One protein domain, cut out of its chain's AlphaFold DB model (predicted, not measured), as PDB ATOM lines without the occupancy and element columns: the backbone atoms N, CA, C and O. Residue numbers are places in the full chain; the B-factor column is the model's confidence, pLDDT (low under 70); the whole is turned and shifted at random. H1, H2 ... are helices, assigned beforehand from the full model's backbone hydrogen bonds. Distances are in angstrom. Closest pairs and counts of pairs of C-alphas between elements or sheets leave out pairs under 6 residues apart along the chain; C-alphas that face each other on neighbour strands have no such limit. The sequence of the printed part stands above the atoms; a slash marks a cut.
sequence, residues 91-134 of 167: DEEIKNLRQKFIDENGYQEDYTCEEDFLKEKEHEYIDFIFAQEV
ATOM      1  N   ASP A  91     -48.295  42.248 -17.152       91.62
ATOM      2  CA  ASP A  91     -47.987  41.586 -15.874       91.62
ATOM      3  C   ASP A  91     -48.957  40.451 -15.493       91.62
ATOM      4  O   ASP A  91     -48.564  39.500 -14.813       91.62
ATOM      5  N   GLU A  92     -50.235  40.555 -15.864       92.62
ATOM      6  CA  GLU A  92     -51.243  39.533 -15.564       92.62
ATOM      7  C   GLU A  92     -51.077  38.310 -16.475       92.62
ATOM      8  O   GLU A  92     -51.115  37.177 -15.996       92.62
ATOM      9  N   GLU A  93     -50.822  38.528 -17.765       92.19
ATOM     10  CA  GLU A  93     -50.527  37.463 -18.731       92.19
ATOM     11  C   GLU A  93     -49.258  36.698 -18.349       92.19
ATOM     12  O   GLU A  93     -49.280  35.466 -18.312       92.19
ATOM     13  N   ILE A  94     -48.191  37.415 -17.978       90.50
ATOM     14  CA  ILE A  94     -46.930  36.818 -17.515       90.50
ATOM     15  C   ILE A  94     -47.178  35.921 -16.300       90.50
ATOM     16  O   ILE A  94     -46.772  34.759 -16.285       90.50
ATOM     17  N   LYS A  95     -47.889  36.427 -15.283       90.25
ATOM     18  CA  LYS A  95     -48.209  35.646 -14.076       90.25
ATOM     19  C   LYS A  95     -49.006  34.389 -14.400       90.25
ATOM     20  O   LYS A  95     -48.688  33.322 -13.881       90.25
ATOM     21  N   ASN A  96     -50.014  34.506 -15.260       91.56
ATOM     22  CA  ASN A  96     -50.859  33.378 -15.634       91.56
ATOM     23  C   ASN A  96     -50.075  32.304 -16.405       91.56
ATOM     24  O   ASN A  96     -50.253  31.117 -16.130       91.56
ATOM     25  N   LEU A  97     -49.186  32.695 -17.329       91.19
ATOM     26  CA  LEU A  97     -48.340  31.757 -18.075       91.19
ATOM     27  C   LEU A  97     -47.335  31.043 -17.174       91.19
ATOM     28  O   LEU A  97     -47.254  29.816 -17.220       91.19
ATOM     29  N   ARG A  98     -46.622  31.787 -16.322       91.56
ATOM     30  CA  ARG A  98     -45.661  31.211 -15.371       91.56
ATOM     31  C   ARG A  98     -46.338  30.222 -14.430       91.56
ATOM     32  O   ARG A  98     -45.855  29.105 -14.280       91.56
ATOM     33  N   GLN A  99     -47.483  30.595 -13.850       90.00
ATOM     34  CA  GLN A  99     -48.223  29.708 -12.950       90.00
ATOM     35  C   GLN A  99     -48.672  28.436 -13.667       90.00
ATOM     36  O   GLN A  99     -48.486  27.342 -13.147       90.00
ATOM     37  N   LYS A 100     -49.214  28.562 -14.883       91.62
ATOM     38  CA  LYS A 100     -49.652  27.403 -15.661       91.62
ATOM     39  C   LYS A 100     -48.485  26.467 -15.989       91.62
ATOM     40  O   LYS A 100     -48.618  25.257 -15.833       91.62
ATOM     41  N   PHE A 101     -47.335  27.014 -16.382       91.12
ATOM     42  CA  PHE A 101     -46.131  26.222 -16.623       91.12
ATOM     43  C   PHE A 101     -45.670  25.473 -15.367       91.12
ATOM     44  O   PHE A 101     -45.354  24.283 -15.434       91.12
ATOM     45  N   ILE A 102     -45.668  26.158 -14.221       89.19
ATOM     46  CA  ILE A 102     -45.314  25.584 -12.920       89.19
ATOM     47  C   ILE A 102     -46.278  24.453 -12.533       89.19
ATOM     48  O   ILE A 102     -45.827  23.386 -12.110       89.19
ATOM     49  N   ASP A 103     -47.584  24.658 -12.707       88.31
ATOM     50  CA  ASP A 103     -48.612  23.661 -12.399       88.31
ATOM     51  C   ASP A 103     -48.457  22.397 -13.266       88.31
ATOM     52  O   ASP A 103     -48.672  21.283 -12.786       88.31
ATOM     53  N   GLU A 104     -48.054  22.557 -14.532       88.25
ATOM     54  CA  GLU A 104     -47.866  21.453 -15.482       88.25
ATOM     55  C   GLU A 104     -46.538  20.702 -15.293       88.25
ATOM     56  O   GLU A 104     -46.488  19.487 -15.499       88.25
ATOM     57  N   ASN A 105     -45.471  21.390 -14.877       83.94
ATOM     58  CA  ASN A 105     -44.131  20.800 -14.756       83.94
ATOM     59  C   ASN A 105     -43.767  20.389 -13.322       83.94
ATOM     60  O   ASN A 105     -42.782  19.679 -13.125       83.94
ATOM     61  N   GLY A 106     -44.584  20.780 -12.342       76.44
ATOM     62  CA  GLY A 106     -44.429  20.430 -10.937       76.44
ATOM     63  C   GLY A 106     -43.232  21.129 -10.299       76.44
ATOM     64  O   GLY A 106     -42.103  20.648 -10.387       76.44
ATOM     65  N   TYR A 107     -43.485  22.233  -9.592       72.25
ATOM     66  CA  TYR A 107     -42.465  22.886  -8.770       72.25
ATOM     67  C   TYR A 107     -41.856  21.886  -7.774       72.25
ATOM     68  O   TYR A 107     -42.571  21.313  -6.948       72.25
ATOM     69  N   GLN A 108     -40.544  21.668  -7.842       63.91
ATOM     70  CA  GLN A 108     -39.830  20.823  -6.880       63.91
ATOM     71  C   GLN A 108     -39.292  21.695  -5.734       63.91
ATOM     72  O   GLN A 108     -38.787  22.789  -5.967       63.91
ATOM     73  N   GLU A 109     -39.383  21.227  -4.484       58.56
ATOM     74  CA  GLU A 109     -38.915  21.974  -3.294       58.56
ATOM     75  C   GLU A 109     -37.393  22.230  -3.277       58.56
ATOM     76  O   GLU A 109     -36.903  22.975  -2.430       58.56
ATOM     77  N   ASP A 110     -36.652  21.644  -4.220       63.03
ATOM     78  CA  ASP A 110     -35.206  21.808  -4.368       63.03
ATOM     79  C   ASP A 110     -34.811  23.196  -4.922       63.03
ATOM     80  O   ASP A 110     -33.635  23.565  -4.875       63.03
ATOM     81  N   TYR A 111     -35.779  23.994  -5.392       64.12
ATOM     82  CA  TYR A 111     -35.565  25.362  -5.874       64.12
ATOM     83  C   TYR A 111     -35.769  26.414  -4.777       64.12
ATOM     84  O   TYR A 111     -36.742  26.387  -4.018       64.12
ATOM     85  N   THR A 112     -34.873  27.405  -4.736       68.50
ATOM     86  CA  THR A 112     -34.907  28.514  -3.770       68.50
ATOM     87  C   THR A 112     -36.051  29.504  -4.003       68.50
ATOM     88  O   THR A 112     -36.516  30.113  -3.036       68.50
ATOM     89  N   CYS A 113     -36.535  29.645  -5.242       76.81
ATOM     90  CA  CYS A 113     -37.764  30.361  -5.602       76.81
ATOM     91  C   CYS A 113     -38.259  29.986  -7.019       76.81
ATOM     92  O   CYS A 113     -37.557  29.327  -7.785       76.81
ATOM     93  N   GLU A 114     -39.456  30.463  -7.388       79.62
ATOM     94  CA  GLU A 114     -40.044  30.304  -8.732       79.62
ATOM     95  C   GLU A 114     -39.154  30.844  -9.858       79.62
ATOM     96  O   GLU A 114     -39.113  30.261 -10.938       79.62
ATOM     97  N   GLU A 115     -38.408  31.928  -9.616       80.75
ATOM     98  CA  GLU A 115     -37.490  32.480 -10.619       80.75
ATOM     99  C   GLU A 115     -36.320  31.535 -10.908       80.75
ATOM    100  O   GLU A 115     -35.929  31.395 -12.065       80.75
ATOM    101  N   ASP A 116     -35.793  30.848  -9.892       80.75
ATOM    102  CA  ASP A 116     -34.716  29.874 -10.080       80.75
ATOM    103  C   ASP A 116     -35.213  28.638 -10.842       80.75
ATOM    104  O   ASP A 116     -34.517  28.148 -11.730       80.75
ATOM    105  N   PHE A 117     -36.444  28.190 -10.567       83.56
ATOM    106  CA  PHE A 117     -37.094  27.120 -11.329       83.56
ATOM    107  C   PHE A 117     -37.270  27.500 -12.802       83.56
ATOM    108  O   PHE A 117     -36.841  26.761 -13.685       83.56
ATOM    109  N   LEU A 118     -37.857  28.670 -13.080       80.88
ATOM    110  CA  LEU A 118     -38.080  29.145 -14.449       80.88
ATOM    111  C   LEU A 118     -36.772  29.374 -15.200       80.88
ATOM    112  O   LEU A 118     -36.720  29.150 -16.401       80.88
ATOM    113  N   LYS A 119     -35.712  29.794 -14.508       81.38
ATOM    114  CA  LYS A 119     -34.388  29.961 -15.105       81.38
ATOM    115  C   LYS A 119     -33.731  28.624 -15.437       81.38
ATOM    116  O   LYS A 119     -33.091  28.502 -16.474       81.38
ATOM    117  N   GLU A 120     -33.867  27.619 -14.576       82.31
ATOM    118  CA  GLU A 120     -33.349  26.279 -14.870       82.31
ATOM    119  C   GLU A 120     -34.154  25.577 -15.973       82.31
ATOM    120  O   GLU A 120     -33.610  24.763 -16.716       82.31
ATOM    121  N   LYS A 121     -35.433  25.942 -16.099       82.25
ATOM    122  CA  LYS A 121     -36.384  25.461 -17.105       82.25
ATOM    123  C   LYS A 121     -36.647  26.454 -18.232       82.25
ATOM    124  O   LYS A 121     -37.693  26.384 -18.872       82.25
ATOM    125  N   GLU A 122     -35.723  27.389 -18.468       79.19
ATOM    126  CA  GLU A 122     -35.950  28.533 -19.363       79.19
ATOM    127  C   GLU A 122     -36.381  28.069 -20.755       79.19
ATOM    128  O   GLU A 122     -37.322  28.598 -21.343       79.19
ATOM    129  N   HIS A 123     -35.739  27.019 -21.253       74.81
ATOM    130  CA  HIS A 123     -36.030  26.496 -22.572       74.81
ATOM    131  C   HIS A 123     -37.361  25.745 -22.647       74.81
ATOM    132  O   HIS A 123     -38.130  25.983 -23.573       74.81
ATOM    133  N   GLU A 124     -37.668  24.887 -21.669       81.44
ATOM    134  CA  GLU A 124     -38.978  24.236 -21.604       81.44
ATOM    135  C   GLU A 124     -40.110  25.263 -21.448       81.44
ATOM    136  O   GLU A 124     -41.211  25.060 -21.960       81.44
ATOM    137  N   TYR A 125     -39.838  26.384 -20.777       82.38
ATOM    138  CA  TYR A 125     -40.798  27.469 -20.632       82.38
ATOM    139  C   TYR A 125     -41.016  28.235 -21.944       82.38
ATOM    140  O   TYR A 125     -42.159  28.545 -22.273       82.38
ATOM    141  N   ILE A 126     -39.969  28.481 -22.738       79.44
ATOM    142  CA  ILE A 126     -40.104  29.059 -24.087       79.44
ATOM    143  C   ILE A 126     -40.975  28.161 -24.978       79.44
ATOM    144  O   ILE A 126     -41.929  28.648 -25.590       79.44
ATOM    145  N   ASP A 127     -40.699  26.854 -25.010       77.38
ATOM    146  CA  ASP A 127     -41.491  25.892 -25.791       77.38
ATOM    147  C   ASP A 127     -42.956  25.883 -25.332       77.38
ATOM    148  O   ASP A 127     -43.884  25.889 -26.147       77.38
ATOM    149  N   PHE A 128     -43.174  25.939 -24.017       83.69
ATOM    150  CA  PHE A 128     -44.504  26.050 -23.437       83.69
ATOM    151  C   PHE A 128     -45.227  27.331 -23.867       83.69
ATOM    152  O   PHE A 128     -46.395  27.247 -24.252       83.69
ATOM    153  N   ILE A 129     -44.564  28.495 -23.821       82.81
ATOM    154  CA  ILE A 129     -45.131  29.789 -24.227       82.81
ATOM    155  C   ILE A 129     -45.631  29.717 -25.675       82.81
ATOM    156  O   ILE A 129     -46.764  30.118 -25.950       82.81
ATOM    157  N   PHE A 130     -44.827  29.170 -26.591       78.38
ATOM    158  CA  PHE A 130     -45.233  29.013 -27.989       78.38
ATOM    159  C   PHE A 130     -46.406  28.044 -28.152       78.38
ATOM    160  O   PHE A 130     -47.325  28.323 -28.922       78.38
ATOM    161  N   ALA A 131     -46.434  26.952 -27.384       81.12
ATOM    162  CA  ALA A 131     -47.550  26.008 -27.391       81.12
ATOM    163  C   ALA A 131     -48.878  26.613 -26.892       81.12
ATOM    164  O   ALA A 131     -49.936  26.030 -27.126       81.12
ATOM    165  N   GLN A 132     -48.848  27.765 -26.211       83.12
ATOM    166  CA  GLN A 132     -50.060  28.461 -25.774       83.12
ATOM    167  C   GLN A 132     -50.726  29.303 -26.873       83.12
ATOM    168  O   GLN A 132     -51.827  29.796 -26.628       83.12
ATOM    169  N   GLU A 133     -50.089  29.488 -28.037       81.06
ATOM    170  CA  GLU A 133     -50.627  30.279 -29.163       81.06
ATOM    171  C   GLU A 133     -51.121  31.676 -28.718       81.06
ATOM    172  O   GLU A 133     -52.194  32.151 -29.100       81.06
ATOM    173  N   VAL A 134     -50.364  32.338 -27.829       84.19
ATOM    174  CA  VAL A 134     -50.753  33.645 -27.274       84.19
ATOM    175  C   VAL A 134     -50.667  34.713 -28.373       84.19
ATOM    176  O   VAL A 134     -49.559  35.010 -28.830       84.19
TER     177      VAL A 134
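What this domain is: This is residues 91 to 134 of the 167 residues of an uncharacterized protein of Megasphaera genomosp. type_1 str. 28L (UniProt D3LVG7). Three helices, with centres in a triangle, stand at wide angles to one another, H1 the longest. The link of residues 106 to 113 makes one end of the longest axis. The printed part has 44 residues with three named helices, H1, H2, H3 in chain order, and no named strand: all helix. It is compact, radius of gyration of the C-alphas 10.1 A, spanning 30 by 20 by 15 A, only just elongated.

How they stand to each other: H1, residues 91 to 105, and H3, residues 122 to 131, only just touch, with 3 pairs of C-alphas within 8 A, and are about perpendicular at 75 degrees; H1 does so with residues 97 to 101 alone, the closest C-alphas being Phe 101 and Tyr 125, 6.8 A. H2, residues 114 to 120, is close but not clearly touching to both: closest C-alphas Arg 98 and Leu 118, 7.9 A, and Leu 118 and Tyr 125, 7.0 A. In H1, H2 and H3 every O i to N i+4 pair is within hydrogen-bond range.

Where its parts are: H1 begins at C-alpha 91 (-47.987, 41.586, -15.874) and measures 21.2 A, H2 9.9 A; H3, 14.3 A, ends at C-alpha 131 (-47.550, 26.008, -27.391).

The domain as a whole: The C-alphas farthest apart, Asp 110 and Glu 133, are 30.4 A apart. The printed part has no cut; pLDDT is under 70 at residues 108 to 112.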